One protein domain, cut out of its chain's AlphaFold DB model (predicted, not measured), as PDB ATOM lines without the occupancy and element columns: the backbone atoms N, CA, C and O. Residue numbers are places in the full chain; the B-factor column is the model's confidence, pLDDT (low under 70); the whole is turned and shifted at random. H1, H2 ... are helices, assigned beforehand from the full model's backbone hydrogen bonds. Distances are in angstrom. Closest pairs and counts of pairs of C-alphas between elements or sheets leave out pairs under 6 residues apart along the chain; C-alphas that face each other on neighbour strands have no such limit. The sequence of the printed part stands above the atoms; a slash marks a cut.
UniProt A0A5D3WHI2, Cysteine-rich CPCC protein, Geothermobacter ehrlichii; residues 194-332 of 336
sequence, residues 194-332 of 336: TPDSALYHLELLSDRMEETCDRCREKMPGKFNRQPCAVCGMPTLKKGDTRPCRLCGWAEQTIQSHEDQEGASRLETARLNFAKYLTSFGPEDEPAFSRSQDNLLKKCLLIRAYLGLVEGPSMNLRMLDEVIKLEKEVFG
ATOM      1  N   THR A 194     165.967 182.617 220.324       72.81
ATOM      2  CA  THR A 194     165.048 181.899 221.222       72.81
ATOM      3  C   THR A 194     165.652 180.544 221.626       72.81
ATOM      4  O   THR A 194     166.573 180.060 220.963       72.81
ATOM      5  N   PRO A 195     165.163 179.879 222.693       76.19
ATOM      6  CA  PRO A 195     165.538 178.498 223.012       76.19
ATOM      7  C   PRO A 195     165.465 177.549 221.819       76.19
ATOM      8  O   PRO A 195     166.450 176.874 221.521       76.19
ATOM      9  N   ASP A 196     164.346 177.560 221.102       77.06
ATOM     10  CA  ASP A 196     164.114 176.647 219.985       77.06
ATOM     11  C   ASP A 196     165.072 176.927 218.824       77.06
ATOM     12  O   ASP A 196     165.674 175.995 218.281       77.06
ATOM     13  N   SER A 197     165.284 178.205 218.477       72.88
ATOM     14  CA  SER A 197     166.225 178.549 217.410       72.88
ATOM     15  C   SER A 197     167.655 178.197 217.806       72.88
ATOM     16  O   SER A 197     168.369 177.610 217.000       72.88
ATOM     17  N   ALA A 198     168.064 178.441 219.056       76.19
ATOM     18  CA  ALA A 198     169.388 178.066 219.556       76.19
ATOM     19  C   ALA A 198     169.668 176.564 219.427       76.19
ATOM     20  O   ALA A 198     170.764 176.173 219.014       76.19
ATOM     21  N   LEU A 199     168.694 175.726 219.791       79.75
ATOM     22  CA  LEU A 199     168.811 174.273 219.713       79.75
ATOM     23  C   LEU A 199     168.925 173.809 218.260       79.75
ATOM     24  O   LEU A 199     169.889 173.120 217.925       79.75
ATOM     25  N   TYR A 200     168.011 174.266 217.401       78.38
ATOM     26  CA  TYR A 200     168.026 173.969 215.969       78.38
ATOM     27  C   TYR A 200     169.362 174.353 215.315       78.38
ATOM     28  O   TYR A 200     169.971 173.590 214.567       78.38
ATOM     29  N   HIS A 201     169.858 175.541 215.647       74.69
ATOM     30  CA  HIS A 201     171.113 176.082 215.152       74.69
ATOM     31  C   HIS A 201     172.328 175.252 215.593       74.69
ATOM     32  O   HIS A 201     173.183 174.931 214.765       74.69
ATOM     33  N   LEU A 202     172.410 174.867 216.869       77.81
ATOM     34  CA  LEU A 202     173.505 174.027 217.368       77.81
ATOM     35  C   LEU A 202     173.492 172.615 216.766       77.81
ATOM     36  O   LEU A 202     174.566 172.058 216.529       77.81
ATOM     37  N   GLU A 203     172.315 172.052 216.497       79.62
ATOM     38  CA  GLU A 203     172.178 170.773 215.788       79.62
ATOM     39  C   GLU A 203     172.691 170.877 214.354       79.62
ATOM     40  O   GLU A 203     173.620 170.159 213.985       79.62
ATOM     41  N   LEU A 204     172.187 171.851 213.592       77.56
ATOM     42  CA  LEU A 204     172.627 172.093 212.219       77.56
ATOM     43  C   LEU A 204     174.141 172.342 212.135       77.56
ATOM     44  O   LEU A 204     174.819 171.884 211.215       77.56
ATOM     45  N   LEU A 205     174.691 173.077 213.103       79.19
ATOM     46  CA  LEU A 205     176.125 173.310 213.199       79.19
ATOM     47  C   LEU A 205     176.904 172.016 213.445       79.19
ATOM     48  O   LEU A 205     177.961 171.828 212.843       79.19
ATOM     49  N   SER A 206     176.410 171.153 214.335       82.62
ATOM     50  CA  SER A 206     177.043 169.871 214.642       82.62
ATOM     51  C   SER A 206     177.164 169.005 213.386       82.62
ATOM     52  O   SER A 206     178.257 168.513 213.105       82.62
ATOM     53  N   ASP A 207     176.093 168.914 212.594       82.00
ATOM     54  CA  ASP A 207     176.064 168.144 211.344       82.00
ATOM     55  C   ASP A 207     177.074 168.694 210.324       82.00
ATOM     56  O   ASP A 207     177.941 167.974 209.820       82.00
ATOM     57  N   ARG A 208     177.057 170.015 210.089       84.25
ATOM     58  CA  ARG A 208     178.021 170.685 209.190       84.25
ATOM     59  C   ARG A 208     179.471 170.490 209.644       84.25
ATOM     60  O   ARG A 208     180.400 170.427 208.828       84.25
ATOM     61  N   MET A 209     179.697 170.432 210.954       87.81
ATOM     62  CA  MET A 209     181.029 170.254 211.517       87.81
ATOM     63  C   MET A 209     181.520 168.807 211.406       87.81
ATOM     64  O   MET A 209     182.728 168.589 211.275       87.81
ATOM     65  N   GLU A 210     180.620 167.823 211.407       88.81
ATOM     66  CA  GLU A 210     180.961 166.423 211.156       88.81
ATOM     67  C   GLU A 210     181.538 166.242 209.746       88.81
ATOM     68  O   GLU A 210     182.676 165.779 209.602       88.81
ATOM     69  N   GLU A 211     180.840 166.757 208.730       87.88
ATOM     70  CA  GLU A 211     181.318 166.773 207.339       87.88
ATOM     71  C   GLU A 211     182.666 167.500 207.204       87.88
ATOM     72  O   GLU A 211     183.586 167.070 206.497       87.88
ATOM     73  N   THR A 212     182.815 168.620 207.917       88.44
ATOM     74  CA  THR A 212     184.060 169.396 207.933       88.44
ATOM     75  C   THR A 212     185.205 168.594 208.552       88.44
ATOM     76  O   THR A 212     186.317 168.597 208.020       88.44
ATOM     77  N   CYS A 213     184.953 167.848 209.630       89.56
ATOM     78  CA  CYS A 213     185.953 166.986 210.255       89.56
ATOM     79  C   CYS A 213     186.437 165.871 209.323       89.56
ATOM     80  O   CYS A 213     187.637 165.581 209.317       89.56
ATOM     81  N   ASP A 214     185.546 165.261 208.538       89.00
ATOM     82  CA  ASP A 214     185.923 164.254 207.539       89.00
ATOM     83  C   ASP A 214     186.846 164.838 206.472       89.00
ATOM     84  O   ASP A 214     187.950 164.332 206.257       89.00
ATOM     85  N   ARG A 215     186.477 165.991 205.909       89.00
ATOM     86  CA  ARG A 215     187.329 166.713 204.951       89.00
ATOM     87  C   ARG A 215     188.696 167.074 205.546       89.00
ATOM     88  O   ARG A 215     189.716 167.008 204.857       89.00
ATOM     89  N   CYS A 216     188.747 167.468 206.821       88.75
ATOM     90  CA  CYS A 216     190.000 167.773 207.518       88.75
ATOM     91  C   CYS A 216     190.886 166.529 207.680       88.75
ATOM     92  O   CYS A 216     192.103 166.615 207.491       88.75
ATOM     93  N   ARG A 217     190.292 165.369 207.999       89.62
ATOM     94  CA  ARG A 217     191.001 164.081 208.100       89.62
ATOM     95  C   ARG A 217     191.613 163.662 206.767       89.62
ATOM     96  O   ARG A 217     192.764 163.234 206.748       89.62
ATOM     97  N   GLU A 218     190.875 163.821 205.671       87.94
ATOM     98  CA  GLU A 218     191.365 163.514 204.323       87.94
ATOM     99  C   GLU A 218     192.556 164.394 203.929       87.94
ATOM    100  O   GLU A 218     193.544 163.903 203.380       87.94
ATOM    101  N   LYS A 219     192.500 165.697 204.243       88.19
ATOM    102  CA  LYS A 219     193.588 166.636 203.927       88.19
ATOM    103  C   LYS A 219     194.812 166.478 204.821       88.19
ATOM    104  O   LYS A 219     195.925 166.727 204.358       88.19
ATOM    105  N   MET A 220     194.635 166.091 206.085       85.81
ATOM    106  CA  MET A 220     195.732 165.905 207.038       85.81
ATOM    107  C   MET A 220     195.658 164.567 207.786       85.81
ATOM    108  O   MET A 220     195.440 164.543 209.009       85.81
ATOM    109  N   PRO A 221     195.918 163.449 207.080       84.56
ATOM    110  CA  PRO A 221     195.892 162.123 207.678       84.56
ATOM    111  C   PRO A 221     196.852 162.032 208.868       84.56
ATOM    112  O   PRO A 221     198.014 162.435 208.787       84.56
ATOM    113  N   GLY A 222     196.357 161.533 210.002       81.31
ATOM    114  CA  GLY A 222     197.145 161.336 211.226       81.31
ATOM    115  C   GLY A 222     197.485 162.606 212.018       81.31
ATOM    116  O   GLY A 222     197.964 162.491 213.143       81.31
ATOM    117  N   LYS A 223     197.214 163.809 211.488       82.38
ATOM    118  CA  LYS A 223     197.419 165.082 212.205       82.38
ATOM    119  C   LYS A 223     196.117 165.686 212.725       82.38
ATOM    120  O   LYS A 223     196.113 166.260 213.812       82.38
ATOM    121  N   PHE A 224     195.018 165.538 211.984       86.62
ATOM    122  CA  PHE A 224     193.692 165.963 212.428       86.62
ATOM    123  C   PHE A 224     192.854 164.739 212.815       86.62
ATOM    124  O   PHE A 224     192.549 163.897 211.979       86.62
ATOM    125  N   ASN A 225     192.489 164.628 214.093       85.94
ATOM    126  CA  ASN A 225     191.678 163.521 214.617       85.94
ATOM    127  C   ASN A 225     190.625 164.041 215.601       85.94
ATOM    128  O   ASN A 225     190.597 163.630 216.762       85.94
ATOM    129  N   ARG A 226     189.843 165.037 215.174       85.81
ATOM    130  CA  ARG A 226     188.792 165.647 215.993       85.81
ATOM    131  C   ARG A 226     187.401 165.140 215.613       85.81
ATOM    132  O   ARG A 226     187.200 164.716 214.477       85.81
ATOM    133  N   GLN A 227     186.464 165.208 216.548       86.81
ATOM    134  CA  GLN A 227     185.036 164.975 216.336       86.81
ATOM    135  C   GLN A 227     184.216 166.100 216.989       86.81
ATOM    136  O   GLN A 227     184.667 166.648 218.007       86.81
ATOM    137  N   PRO A 228     183.060 166.472 216.410       88.38
ATOM    138  CA  PRO A 228     182.181 167.475 216.996       88.38
ATOM    139  C   PRO A 228     181.659 167.008 218.360       88.38
ATOM    140  O   PRO A 228     181.430 165.824 218.596       88.38
ATOM    141  N   CYS A 229     181.510 167.946 219.291       84.31
ATOM    142  CA  CYS A 229     180.875 167.686 220.579       84.31
ATOM    143  C   CYS A 229     179.353 167.808 220.451       84.31
ATOM    144  O   CYS A 229     178.872 168.822 219.959       84.31
ATOM    145  N   ALA A 230     178.599 166.854 221.005       81.25
ATOM    146  CA  ALA A 230     177.133 166.847 220.955       81.25
ATOM    147  C   ALA A 230     176.449 168.105 221.539       81.25
ATOM    148  O   ALA A 230     175.318 168.418 221.166       81.25
ATOM    149  N   VAL A 231     177.118 168.827 222.451       81.00
ATOM    150  CA  VAL A 231     176.599 170.064 223.064       81.00
ATOM    151  C   VAL A 231     176.969 171.315 222.279       81.00
ATOM    152  O   VAL A 231     176.105 172.134 221.999       81.00
ATOM    153  N   CYS A 232     178.251 171.513 221.965       80.00
ATOM    154  CA  CYS A 232     178.695 172.764 221.345       80.00
ATOM    155  C   CYS A 232     178.868 172.696 219.826       80.00
ATOM    156  O   CYS A 232     179.204 173.710 219.221       80.00
ATOM    157  N   GLY A 233     178.762 171.511 219.225       84.06
ATOM    158  CA  GLY A 233     179.053 171.252 217.812       84.06
ATOM    159  C   GLY A 233     180.537 171.368 217.439       84.06
ATOM    160  O   GLY A 233     180.941 170.930 216.371       84.06
ATOM    161  N   MET A 234     181.391 171.927 218.305       86.44
ATOM    162  CA  MET A 234     182.777 172.246 217.957       86.44
ATOM    163  C   MET A 234     183.698 171.020 217.983       86.44
ATOM    164  O   MET A 234     183.620 170.210 218.916       86.44
ATOM    165  N   PRO A 235     184.647 170.914 217.035       85.56
ATOM    166  CA  PRO A 235     185.466 169.724 216.847       85.56
ATOM    167  C   PRO A 235     186.693 169.747 217.764       85.56
ATOM    168  O   PRO A 235     187.835 169.880 217.336       85.56
ATOM    169  N   THR A 236     186.453 169.648 219.070       76.31
ATOM    170  CA  THR A 236     187.505 169.764 220.098       76.31
ATOM    171  C   THR A 236     187.776 168.460 220.842       76.31
ATOM    172  O   THR A 236     188.765 168.362 221.569       76.31
ATOM    173  N   LEU A 237     186.939 167.441 220.633       74.81
ATOM    174  CA  LEU A 237     187.146 166.098 221.166       74.81
ATOM    175  C   LEU A 237     188.043 165.310 220.218       74.81
ATOM    176  O   LEU A 237     187.848 165.359 219.005       74.81
ATOM    177  N   LYS A 238     189.023 164.569 220.744       76.88
ATOM    178  CA  LYS A 238     189.733 163.573 219.930       76.88
ATOM    179  C   LYS A 238     188.810 162.372 219.703       76.88
ATOM    180  O   LYS A 238     188.054 162.003 220.597       76.88
ATOM    181  N   LYS A 239     188.873 161.742 218.528       70.38
ATOM    182  CA  LYS A 239     188.084 160.527 218.265       70.38
ATOM    183  C   LYS A 239     188.433 159.442 219.293       70.38
ATOM    184  O   LYS A 239     189.605 159.085 219.416       70.38
ATOM    185  N   GLY A 240     187.428 158.942 220.013       69.56
ATOM    186  CA  GLY A 240     187.592 157.957 221.092       69.56
ATOM    187  C   GLY A 240     188.045 158.528 222.445       69.56
ATOM    188  O   GLY A 240     188.342 157.755 223.351       69.56
ATOM    189  N   ASP A 241     188.120 159.854 222.595       72.50
ATOM    190  CA  ASP A 241     188.416 160.513 223.870       72.50
ATOM    191  C   ASP A 241     187.153 160.602 224.729       72.50
ATOM    192  O   ASP A 241     186.150 161.170 224.309       72.50
ATOM    193  N   THR A 242     187.208 160.045 225.938       71.94
ATOM    194  CA  THR A 242     186.081 160.042 226.882       71.94
ATOM    195  C   THR A 242     186.119 161.218 227.856       71.94
ATOM    196  O   THR A 242     185.296 161.286 228.770       71.94
ATOM    197  N   ARG A 243     187.115 162.106 227.742       76.38
ATOM    198  CA  ARG A 243     187.224 163.288 228.600       76.38
ATOM    199  C   ARG A 243     186.161 164.329 228.232       76.38
ATOM    200  O   ARG A 243     185.698 164.361 227.093       76.38
ATOM    201  N   PRO A 244     185.806 165.220 229.173       77.44
ATOM    202  CA  PRO A 244     184.885 166.304 228.882       77.44
ATOM    203  C   PRO A 244     185.399 167.218 227.760       77.44
ATOM    204  O   PRO A 244     186.600 167.475 227.645       77.44
ATOM    205  N   CYS A 245     184.478 167.753 226.961       79.31
ATOM    206  CA  CYS A 245     184.755 168.720 225.908       79.31
ATOM    207  C   CYS A 245     185.574 169.896 226.452       79.31
ATOM    208  O   CYS A 245     185.173 170.571 227.397       79.31
ATOM    209  N   ARG A 246     186.717 170.188 225.826       76.50
ATOM    210  CA  ARG A 246     187.636 171.245 226.291       76.50
ATOM    211  C   ARG A 246     187.040 172.648 226.132       76.50
ATOM    212  O   ARG A 246     187.473 173.590 226.799       76.50
ATOM    213  N   LEU A 247     186.034 172.786 225.267       78.12
ATOM    214  CA  LEU A 247     185.332 174.039 225.034       78.12
ATOM    215  C   LEU A 247     184.199 174.267 226.046       78.12
ATOM    216  O   LEU A 247     184.278 175.231 226.812       78.12
ATOM    217  N   CYS A 248     183.191 173.384 226.058       75.94
ATOM    218  CA  CYS A 248     181.962 173.534 226.850       75.94
ATOM    219  C   CYS A 248     181.913 172.693 228.137       75.94
ATOM    220  O   CYS A 248     181.007 172.872 228.940       75.94
ATOM    221  N   GLY A 249     182.859 171.775 228.349       76.94
ATOM    222  CA  GLY A 249     182.914 170.926 229.542       76.94
ATOM    223  C   GLY A 249     181.983 169.710 229.528       76.94
ATOM    224  O   GLY A 249     181.929 168.994 230.523       76.94
ATOM    225  N   TRP A 250     181.260 169.445 228.436       76.94
ATOM    226  CA  TRP A 250     180.339 168.304 228.352       76.94
ATOM    227  C   TRP A 250     181.068 166.956 228.346       76.94
ATOM    228  O   TRP A 250     181.945 166.744 227.510       76.94
ATOM    229  N   ALA A 251     180.682 166.036 229.232       72.38
ATOM    230  CA  ALA A 251     181.188 164.665 229.273       72.38
ATOM    231  C   ALA A 251     180.109 163.693 228.774       72.38
ATOM    232  O   ALA A 251     179.036 163.617 229.356       72.38
ATOM    233  N   GLU A 252     180.410 162.937 227.720       61.31
ATOM    234  CA  GLU A 252     179.464 162.066 226.998       61.31
ATOM    235  C   GLU A 252     178.976 160.849 227.819       61.31
ATOM    236  O   GLU A 252     177.990 160.209 227.474       61.31
ATOM    237  N   GLN A 253     179.616 160.559 228.960       55.91
ATOM    238  CA  GLN A 253     179.306 159.425 229.847       55.91
ATOM    239  C   GLN A 253     177.945 159.522 230.582       55.91
ATOM    240  O   GLN A 253     177.647 158.678 231.426       55.91
ATOM    241  N   THR A 254     177.121 160.535 230.301       51.31
ATOM    242  CA  THR A 254     175.855 160.827 230.999       51.31
ATOM    243  C   THR A 254     174.584 160.364 230.285       51.31
ATOM    244  O   THR A 254     173.514 160.509 230.877       51.31
ATOM    245  N   ILE A 255     174.673 159.803 229.071       52.84
ATOM    246  CA  ILE A 255     173.515 159.276 228.325       52.84
ATOM    247  C   ILE A 255     173.639 157.754 228.253       52.84
ATOM    248  O   ILE A 255     174.408 157.202 227.462       52.84
ATOM    249  N   GLN A 256     172.917 157.061 229.131       46.94
ATOM    250  CA  GLN A 256     172.926 155.602 229.193       46.94
ATOM    251  C   GLN A 256     171.797 155.068 228.303       46.94
ATOM    252  O   GLN A 256     170.722 154.755 228.795       46.94
ATOM    253  N   SER A 257     172.080 154.907 227.002       52.19
ATOM    254  CA  SER A 257     171.228 154.291 225.955       52.19
ATOM    255  C   SER A 257     170.210 155.191 225.226       52.19
ATOM    256  O   SER A 257     169.848 156.268 225.682       52.19
ATOM    257  N   HIS A 258     169.756 154.719 224.055       48.38
ATOM    258  CA  HIS A 258     168.848 155.415 223.126       48.38
ATOM    259  C   HIS A 258     167.411 155.626 223.651       48.38
ATOM    260  O   HIS A 258     166.633 156.318 222.999       48.38
ATOM    261  N   GLU A 259     167.057 155.064 224.811       52.09
ATOM    262  CA  GLU A 259     165.740 155.225 225.456       52.09
ATOM    263  C   GLU A 259     165.776 156.188 226.663       52.09
ATOM    264  O   GLU A 259     164.775 156.368 227.357       52.09
ATOM    265  N   ASP A 260     166.920 156.831 226.918       60.22
ATOM    266  CA  ASP A 260     167.132 157.720 228.059       60.22
ATOM    267  C   ASP A 260     166.517 159.113 227.820       60.22
ATOM    268  O   ASP A 260     167.186 160.065 227.408       60.22
ATOM    269  N   GLN A 261     165.212 159.237 228.083       60.28
ATOM    270  CA  GLN A 261     164.495 160.522 228.053       60.28
ATOM    271  C   GLN A 261     165.135 161.567 228.985       60.28
ATOM    272  O   GLN A 261     165.102 162.765 228.697       60.28
ATOM    273  N   GLU A 262     165.759 161.126 230.081       62.00
ATOM    274  CA  GLU A 262     166.455 161.998 231.026       62.00
ATOM    275  C   GLU A 262     167.784 162.503 230.436       62.00
ATOM    276  O   GLU A 262     168.123 163.681 230.560       62.00
ATOM    277  N   GLY A 263     168.505 161.638 229.721       62.03
ATOM    278  CA  GLY A 263     169.704 161.972 228.953       62.03
ATOM    279  C   GLY A 263     169.447 162.981 227.829       62.03
ATOM    280  O   GLY A 263     170.210 163.941 227.688       62.03
ATOM    281  N   ALA A 264     168.349 162.824 227.080       67.19
ATOM    282  CA  ALA A 264     167.941 163.771 226.037       67.19
ATOM    283  C   ALA A 264     167.650 165.172 226.609       67.19
ATOM    284  O   ALA A 264     168.175 166.167 226.110       67.19
ATOM    285  N   SER A 265     166.915 165.249 227.724       76.44
ATOM    286  CA  SER A 265     166.632 166.519 228.408       76.44
ATOM    287  C   SER A 265     167.901 167.196 228.955       76.44
ATOM    288  O   SER A 265     168.058 168.419 228.863       76.44
ATOM    289  N   ARG A 266     168.863 166.417 229.473       79.25
ATOM    290  CA  ARG A 266     170.167 166.940 229.925       79.25
ATOM    291  C   ARG A 266     170.997 167.496 228.767       79.25
ATOM    292  O   ARG A 266     171.639 168.531 228.941       79.25
ATOM    293  N   LEU A 267     170.995 166.828 227.610       80.69
ATOM    294  CA  LEU A 267     171.694 167.293 226.410       80.69
ATOM    295  C   LEU A 267     171.105 168.609 225.897       80.69
ATOM    296  O   LEU A 267     171.852 169.548 225.632       80.69
ATOM    297  N   GLU A 268     169.779 168.692 225.805       82.38
ATOM    298  CA  GLU A 268     169.061 169.906 225.407       82.38
ATOM    299  C   GLU A 268     169.379 171.073 226.351       82.38
ATOM    300  O   GLU A 268     169.814 172.141 225.917       82.38
ATOM    301  N   THR A 269     169.295 170.829 227.662       78.62
ATOM    302  CA  THR A 269     169.659 171.817 228.689       78.62
ATOM    303  C   THR A 269     171.109 172.278 228.534       78.62
ATOM    304  O   THR A 269     171.409 173.468 228.629       78.62
ATOM    305  N   ALA A 270     172.036 171.355 228.271       78.62
ATOM    306  CA  ALA A 270     173.443 171.685 228.091       78.62
ATOM    307  C   ALA A 270     173.711 172.476 226.804       78.62
ATOM    308  O   ALA A 270     174.523 173.402 226.830       78.62
ATOM    309  N   ARG A 271     173.018 172.164 225.701       82.44
ATOM    310  CA  ARG A 271     173.053 172.947 224.454       82.44
ATOM    311  C   ARG A 271     172.551 174.363 224.689       82.44
ATOM    312  O   ARG A 271     173.246 175.316 224.342       82.44
ATOM    313  N   LEU A 272     171.412 174.508 225.361       76.62
ATOM    314  CA  LEU A 272     170.845 175.807 225.708       76.62
ATOM    315  C   LEU A 272     171.801 176.626 226.588       76.62
ATOM    316  O   LEU A 272     172.055 177.799 226.317       76.62
ATOM    317  N   ASN A 273     172.392 175.999 227.606       74.56
ATOM    318  CA  ASN A 273     173.378 176.646 228.471       74.56
ATOM    319  C   ASN A 273     174.646 177.039 227.707       74.56
ATOM    320  O   ASN A 273     175.215 178.092 227.977       74.56
ATOM    321  N   PHE A 274     175.085 176.236 226.735       77.12
ATOM    322  CA  PHE A 274     176.213 176.595 225.880       77.12
ATOM    323  C   PHE A 274     175.881 177.755 224.929       77.12
ATOM    324  O   PHE A 274     176.697 178.663 224.770       77.12
ATOM    325  N   ALA A 275     174.683 177.772 224.341       74.69
ATOM    326  CA  ALA A 275     174.216 178.898 223.537       74.69
ATOM    327  C   ALA A 275     174.224 180.191 224.366       74.69
ATOM    328  O   ALA A 275     174.833 181.177 223.951       74.69
ATOM    329  N   LYS A 276     173.655 180.148 225.578       69.12
ATOM    330  CA  LYS A 276     173.667 181.253 226.552       69.12
ATOM    331  C   LYS A 276     175.079 181.644 227.008       69.12
ATOM    332  O   LYS A 276     175.368 182.823 227.193       69.12
ATOM    333  N   TYR A 277     175.975 180.667 227.178       69.12
ATOM    334  CA  TYR A 277     177.386 180.915 227.499       69.12
ATOM    335  C   TYR A 277     178.045 181.754 226.418       69.12
ATOM    336  O   TYR A 277     178.753 182.710 226.734       69.12
ATOM    337  N   LEU A 278     177.802 181.407 225.153       64.56
ATOM    338  CA  LEU A 278     178.344 182.183 224.064       64.56
ATOM    339  C   LEU A 278     177.721 183.564 224.063       64.56
ATOM    340  O   LEU A 278     178.481 184.505 224.047       64.56
ATOM    341  N   THR A 279     176.412 183.752 224.207       59.06
ATOM    342  CA  THR A 279     175.763 185.081 224.095       59.06
ATOM    343  C   THR A 279     176.151 186.139 225.129       59.06
ATOM    344  O   THR A 279     175.760 187.295 225.003       59.06
ATOM    345  N   SER A 280     177.011 185.777 226.082       52.09
ATOM    346  CA  SER A 280     177.672 186.658 227.043       52.09
ATOM    347  C   SER A 280     176.722 187.574 227.800       52.09
ATOM    348  O   SER A 280     176.833 188.793 227.738       52.09
ATOM    349  N   PHE A 281     175.893 186.970 228.646       49.94
ATOM    350  CA  PHE A 281     175.400 187.616 229.866       49.94
ATOM    351  C   PHE A 281     175.335 186.623 231.035       49.94
ATOM    352  O   PHE A 281     174.360 186.594 231.786       49.94
ATOM    353  N   GLY A 282     176.371 185.793 231.183       43.25
ATOM    354  CA  GLY A 282     176.495 184.888 232.326       43.25
ATOM    355  C   GLY A 282     176.452 185.675 233.645       43.25
ATOM    356  O   GLY A 282     177.205 186.646 233.778       43.25
ATOM    357  N   PRO A 283     175.584 185.320 234.610       37.59
ATOM    358  CA  PRO A 283     175.597 185.933 235.931       37.59
ATOM    359  C   PRO A 283     176.966 185.721 236.583       37.59
ATOM    360  O   PRO A 283     177.525 184.627 236.502       37.59
ATOM    361  N   GLU A 284     177.470 186.717 237.319       39.28
ATOM    362  CA  GLU A 284     178.554 186.497 238.298       39.28
ATOM    363  C   GLU A 284     178.208 185.365 239.293       39.28
ATOM    364  O   GLU A 284     179.094 184.790 239.932       39.28
ATOM    365  N   ASP A 285     176.916 185.034 239.370       40.28
ATOM    366  CA  ASP A 285     176.272 184.134 240.312       40.28
ATOM    367  C   ASP A 285     176.112 182.688 239.800       40.28
ATOM    368  O   ASP A 285     175.669 181.838 240.572       40.28
ATOM    369  N   GLU A 286     176.460 182.365 238.543       42.44
ATOM    370  CA  GLU A 286     176.403 180.973 238.072       42.44
ATOM    371  C   GLU A 286     177.717 180.222 238.378       42.44
ATOM    372  O   GLU A 286     178.764 180.498 237.780       42.44
ATOM    373  N   PRO A 287     177.697 179.231 239.293       36.59
ATOM    374  CA  PRO A 287     178.903 178.634 239.876       36.59
ATOM    375  C   PRO A 287     179.764 177.824 238.890       36.59
ATOM    376  O   PRO A 287     180.879 177.437 239.234       36.59
ATOM    377  N   ALA A 288     179.277 177.575 237.670       39.72
ATOM    378  CA  ALA A 288     179.989 176.831 236.630       39.72
ATOM    379  C   ALA A 288     180.831 177.713 235.683       39.72
ATOM    380  O   ALA A 288     181.549 177.182 234.832       39.72
ATOM    381  N   PHE A 289     180.774 179.045 235.802       45.66
ATOM    382  CA  PHE A 289     181.390 179.949 234.828       45.66
ATOM    383  C   PHE A 289     182.794 180.391 235.262       45.66
ATOM    384  O   PHE A 289     183.020 180.923 236.349       45.66
ATOM    385  N   SER A 290     183.779 180.156 234.389       41.41
ATOM    386  CA  SER A 290     185.165 180.583 234.606       41.41
ATOM    387  C   SER A 290     185.262 182.113 234.629       41.41
ATOM    388  O   SER A 290     184.912 182.775 233.658       41.41
ATOM    389  N   ARG A 291     185.809 182.669 235.715       39.28
ATOM    390  CA  ARG A 291     185.975 184.117 235.964       39.28
ATOM    391  C   ARG A 291     187.037 184.819 235.091       39.28
ATOM    392  O   ARG A 291     187.353 185.978 235.334       39.28
ATOM    393  N   SER A 292     187.632 184.140 234.108       45.94
ATOM    394  CA  SER A 292     188.701 184.682 233.254       45.94
ATOM    395  C   SER A 292     188.155 185.062 231.871       45.94
ATOM    396  O   SER A 292     187.947 184.190 231.025       45.94
ATOM    397  N   GLN A 293     187.953 186.363 231.624       48.44
ATOM    398  CA  GLN A 293     187.514 186.883 230.317       48.44
ATOM    399  C   GLN A 293     188.520 186.568 229.185       48.44
ATOM    400  O   GLN A 293     188.112 186.261 228.067       48.44
ATOM    401  N   ASP A 294     189.825 186.506 229.484       49.16
ATOM    402  CA  ASP A 294     190.872 186.140 228.512       49.16
ATOM    403  C   ASP A 294     190.716 184.715 227.947       49.16
ATOM    404  O   ASP A 294     191.026 184.457 226.781       49.16
ATOM    405  N   ASN A 295     190.237 183.767 228.759       64.88
ATOM    406  CA  ASN A 295     190.006 182.390 228.318       64.88
ATOM    407  C   ASN A 295     188.772 182.303 227.405       64.88
ATOM    408  O   ASN A 295     188.793 181.606 226.392       64.88
ATOM    409  N   LEU A 296     187.721 183.070 227.717       66.50
ATOM    410  CA  LEU A 296     186.539 183.186 226.862       66.50
ATOM    411  C   LEU A 296     186.909 183.755 225.486       66.50
ATOM    412  O   LEU A 296     186.514 183.178 224.478       66.50
ATOM    413  N   LEU A 297     187.736 184.806 225.424       66.31
ATOM    414  CA  LEU A 297     188.154 185.393 224.146       66.31
ATOM    415  C   LEU A 297     188.887 184.401 223.248       66.31
ATOM    416  O   LEU A 297     188.553 184.263 222.071       66.31
ATOM    417  N   LYS A 298     189.845 183.661 223.807       72.12
ATOM    418  CA  LYS A 298     190.565 182.618 223.066       72.12
ATOM    419  C   LYS A 298     189.612 181.534 222.565       72.12
ATOM    420  O   LYS A 298     189.677 181.162 221.395       72.12
ATOM    421  N   LYS A 299     188.691 181.066 223.413       76.50
ATOM    422  CA  LYS A 299     187.666 180.084 223.027       76.50
ATOM    423  C   LYS A 299     186.761 180.602 221.906       76.50
ATOM    424  O   LYS A 299     186.516 179.864 220.959       76.50
ATOM    425  N   CYS A 300     186.322 181.857 221.960       74.81
ATOM    426  CA  CYS A 300     185.509 182.476 220.913       74.81
ATOM    427  C   CYS A 300     186.279 182.619 219.593       74.81
ATOM    428  O   CYS A 300     185.758 182.258 218.541       74.81
ATOM    429  N   LEU A 301     187.539 183.062 219.632       75.62
ATOM    430  CA  LEU A 301     188.399 183.095 218.443       75.62
ATOM    431  C   LEU A 301     188.561 181.702 217.822       75.62
ATOM    432  O   LEU A 301     188.488 181.564 216.602       75.62
ATOM    433  N   LEU A 302     188.728 180.668 218.651       81.12
ATOM    434  CA  LEU A 302     188.816 179.284 218.186       81.12
ATOM    435  C   LEU A 302     187.518 178.817 217.515       81.12
ATOM    436  O   LEU A 302     187.576 178.195 216.459       81.12
ATOM    437  N   ILE A 303     186.361 179.148 218.093       81.88
ATOM    438  CA  ILE A 303     185.051 178.864 217.493       81.88
ATOM    439  C   ILE A 303     184.930 179.548 216.124       81.88
ATOM    440  O   ILE A 303     184.609 178.865 215.156       81.88
ATOM    441  N   ARG A 304     185.257 180.847 215.994       77.81
ATOM    442  CA  ARG A 304     185.213 181.535 214.681       77.81
ATOM    443  C   ARG A 304     186.152 180.902 213.669       77.81
ATOM    444  O   ARG A 304     185.785 180.758 212.509       77.81
ATOM    445  N   ALA A 305     187.347 180.505 214.095       81.12
ATOM    446  CA  ALA A 305     188.299 179.852 213.209       81.12
ATOM    447  C   ALA A 305     187.744 178.515 212.675       81.12
ATOM    448  O   ALA A 305     187.890 178.228 211.489       81.12
ATOM    449  N   TYR A 306     187.045 177.740 213.515       86.19
ATOM    450  CA  TYR A 306     186.338 176.531 213.083       86.19
ATOM    451  C   TYR A 306     185.156 176.832 212.157       86.19
ATOM    452  O   TYR A 306     185.034 176.187 211.118       86.19
ATOM    453  N   LEU A 307     184.328 177.826 212.476       79.31
ATOM    454  CA  LEU A 307     183.213 178.255 211.622       79.31
ATOM    455  C   LEU A 307     183.702 178.724 210.244       79.31
ATOM    456  O   LEU A 307     183.131 178.352 209.224       79.31
ATOM    457  N   GLY A 308     184.843 179.412 210.186       75.44
ATOM    458  CA  GLY A 308     185.484 179.794 208.928       75.44
ATOM    459  C   GLY A 308     185.905 178.609 208.046       75.44
ATOM    460  O   GLY A 308     185.980 178.762 206.829       75.44
ATOM    461  N   LEU A 309     186.144 177.414 208.609       80.75
ATOM    462  CA  LEU A 309     186.368 176.193 207.813       80.75
ATOM    463  C   LEU A 309     185.072 175.645 207.197       80.75
ATOM    464  O   LEU A 309     185.119 174.987 206.151       80.75
ATOM    465  N   VAL A 310     183.943 175.898 207.861       77.38
ATOM    466  CA  VAL A 310     182.601 175.483 207.443       77.38
ATOM    467  C   VAL A 310     182.053 176.427 206.365       77.38
ATOM    468  O   VAL A 310     181.445 175.960 205.404       77.38
ATOM    469  N   GLU A 311     182.279 177.735 206.508       65.12
ATOM    470  CA  GLU A 311     181.669 178.791 205.679       65.12
ATOM    471  C   GLU A 311     182.609 179.373 204.608       65.12
ATOM    472  O   GLU A 311     182.150 179.945 203.622       65.12
ATOM    473  N   GLY A 312     183.927 179.221 204.755       59.53
ATOM    474  CA  GLY A 312     184.907 179.800 203.833       59.53
ATOM    475  C   GLY A 312     185.040 179.065 202.485       59.53
ATOM    476  O   GLY A 312     184.789 177.857 202.391       59.53
ATOM    477  N   PRO A 313     185.516 179.749 201.422       55.12
ATOM    478  CA  PRO A 313     185.806 179.112 200.139       55.12
ATOM    479  C   PRO A 313     186.883 178.032 200.305       55.12
ATOM    480  O   PRO A 313     187.821 178.195 201.080       55.12
ATOM    481  N   SER A 314     186.729 176.920 199.575       65.19
ATOM    482  CA  SER A 314     187.587 175.719 199.552       65.19
ATOM    483  C   SER A 314     188.732 175.680 200.587       65.19
ATOM    484  O   SER A 314     189.824 176.197 200.344       65.19
ATOM    485  N   MET A 315     188.505 174.998 201.715       74.56
ATOM    486  CA  MET A 315     189.491 174.780 202.786       74.56
ATOM    487  C   MET A 315     190.893 174.408 202.261       74.56
ATOM    488  O   MET A 315     191.045 173.458 201.482       74.56
ATOM    489  N   ASN A 316     191.934 175.086 202.754       79.44
ATOM    490  CA  ASN A 316     193.339 174.798 202.438       79.44
ATOM    491  C   ASN A 316     194.150 174.389 203.688       79.44
ATOM    492  O   ASN A 316     193.703 174.560 204.820       79.44
ATOM    493  N   LEU A 317     195.348 173.830 203.472       82.56
ATOM    494  CA  LEU A 317     196.198 173.306 204.553       82.56
ATOM    495  C   LEU A 317     196.670 174.389 205.533       82.56
ATOM    496  O   LEU A 317     196.775 174.118 206.722       82.56
ATOM    497  N   ARG A 318     196.912 175.616 205.055       83.00
ATOM    498  CA  ARG A 318     197.375 176.727 205.897       83.00
ATOM    499  C   ARG A 318     196.308 177.144 206.910       83.00
ATOM    500  O   ARG A 318     196.632 177.300 208.081       83.00
ATOM    501  N   MET A 319     195.055 177.275 206.471       82.12
ATOM    502  CA  MET A 319     193.929 177.580 207.363       82.12
ATOM    503  C   MET A 319     193.791 176.514 208.455       82.12
ATOM    504  O   MET A 319     193.607 176.834 209.625       82.12
ATOM    505  N   LEU A 320     193.929 175.239 208.083       85.19
ATOM    506  CA  LEU A 320     193.799 174.134 209.027       85.19
ATOM    507  C   LEU A 320     194.961 174.085 210.040       85.19
ATOM    508  O   LEU A 320     194.731 173.833 211.222       85.19
ATOM    509  N   ASP A 321     196.191 174.381 209.613       84.75
ATOM    510  CA  ASP A 321     197.342 174.524 210.516       84.75
ATOM    511  C   ASP A 321     197.174 175.703 211.494       84.75
ATOM    512  O   ASP A 321     197.506 175.577 212.676       84.75
ATOM    513  N   GLU A 322     196.628 176.835 211.034       86.31
ATOM    514  CA  GLU A 322     196.331 178.002 211.877       86.31
ATOM    515  C   GLU A 322     195.285 177.667 212.955       86.31
ATOM    516  O   GLU A 322     195.490 177.990 214.128       86.31
ATOM    517  N   VAL A 323     194.229 176.927 212.600       88.06
ATOM    518  CA  VAL A 323     193.212 176.441 213.551       88.06
ATOM    519  C   VAL A 323     193.822 175.513 214.606       88.06
ATOM    520  O   VAL A 323     193.591 175.698 215.800       88.06
ATOM    521  N   ILE A 324     194.657 174.547 214.203       87.38
ATOM    522  CA  ILE A 324     195.327 173.630 215.146       87.38
ATOM    523  C   ILE A 324     196.289 174.384 216.070       87.38
ATOM    524  O   ILE A 324     196.425 174.042 217.248       87.38
ATOM    525  N   LYS A 325     196.989 175.399 215.552       86.31
ATOM    526  CA  LYS A 325     197.865 176.247 216.363       86.31
ATOM    527  C   LYS A 325     197.054 177.003 217.415       86.31
ATOM    528  O   LYS A 325     197.417 176.956 218.589       86.31
ATOM    529  N   LEU A 326     195.943 177.617 217.013       85.56
ATOM    530  CA  LEU A 326     195.046 178.320 217.924       85.56
ATOM    531  C   LEU A 326     194.472 177.372 218.986       85.56
ATOM    532  O   LEU A 326     194.455 177.714 220.162       85.56
ATOM    533  N   GLU A 327     194.102 176.142 218.615       86.38
ATOM    534  CA  GLU A 327     193.641 175.126 219.568       86.38
ATOM    535  C   GLU A 327     194.677 174.859 220.680       86.38
ATOM    536  O   GLU A 327     194.326 174.796 221.862       86.38
ATOM    537  N   LYS A 328     195.963 174.746 220.321       84.94
ATOM    538  CA  LYS A 328     197.062 174.571 221.290       84.94
ATOM    539  C   LYS A 328     197.251 175.798 222.180       84.94
ATOM    540  O   LYS A 328     197.577 175.649 223.354       84.94
ATOM    541  N   GLU A 329     197.059 176.999 221.644       83.75
ATOM    542  CA  GLU A 329     197.144 178.246 222.416       83.75
ATOM    543  C   GLU A 329     195.980 178.396 223.406       83.75
ATOM    544  O   GLU A 329     196.172 178.907 224.512       83.75
ATOM    545  N   VAL A 330     194.782 177.943 223.023       78.75
ATOM    546  CA  VAL A 330     193.564 178.038 223.840       78.75
ATOM    547  C   VAL A 330     193.581 177.015 224.965       78.75
ATOM    548  O   VAL A 330     193.296 177.352 226.113       78.75
ATOM    549  N   PHE A 331     193.908 175.763 224.653       78.75
ATOM    550  CA  PHE A 331     193.773 174.671 225.611       78.75
ATOM    551  C   PHE A 331     195.101 174.178 226.209       78.75
ATOM    552  O   PHE A 331     195.090 173.229 226.996       78.75
ATOM    553  N   GLY A 332     196.227 174.791 225.835       73.81
ATOM    554  CA  GLY A 332     197.574 174.361 226.211       73.81
ATOM    555  C   GLY A 332     198.131 173.248 225.315       73.81
ATOM    556  O   GLY A 332     197.394 172.553 224.602       73.81
TER     557      GLY A 332
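Overview. This is residues 194 to 332 of the 336 residues of the protein "Cysteine-rich CPCC protein" of Geothermobacter ehrlichii (UniProt A0A5D3WHI2). H2 crosses one end of long H1, the H3 and H4 hairpin meets H1 farther along, and the long link of residues 220 to 260 loops between H1 and H2, with residues 256 to 261 sticking out free. The printed part, all helix, has 139 residues with four named helices, H1 to H4. It is compact, spans 40 by 37 by 28 A, and has a radius of gyration of the C-alphas of 15.2 A.

Arrangement. H1, residues 195 to 219, touches H2, residues 261 to 279, about perpendicular at 87 degrees, closest at C-alphas 198 and 275, 6.3 A. H1 touches H3, residues 293 to 311, closest at C-alphas 212 and 310, 6.3 A. H3 touches H4, residues 317 to 331, as a hairpin at a shallow tilt of 23 degrees, closest at C-alphas 298 and 330, 5.5 A. Every helix O i to N i+4 pair is within hydrogen-bond range.

Along the chain. H1 runs 35.9 A from C-alpha 195 at (165.538, 178.498, 223.012); C-alpha 331 ends H4 at (193.773, 174.671, 225.611).

Size, cuts and confidence. The printed part has no cut; the links H1 to H2 and H2 to H3 are long; 40 residues are under pLDDT 70.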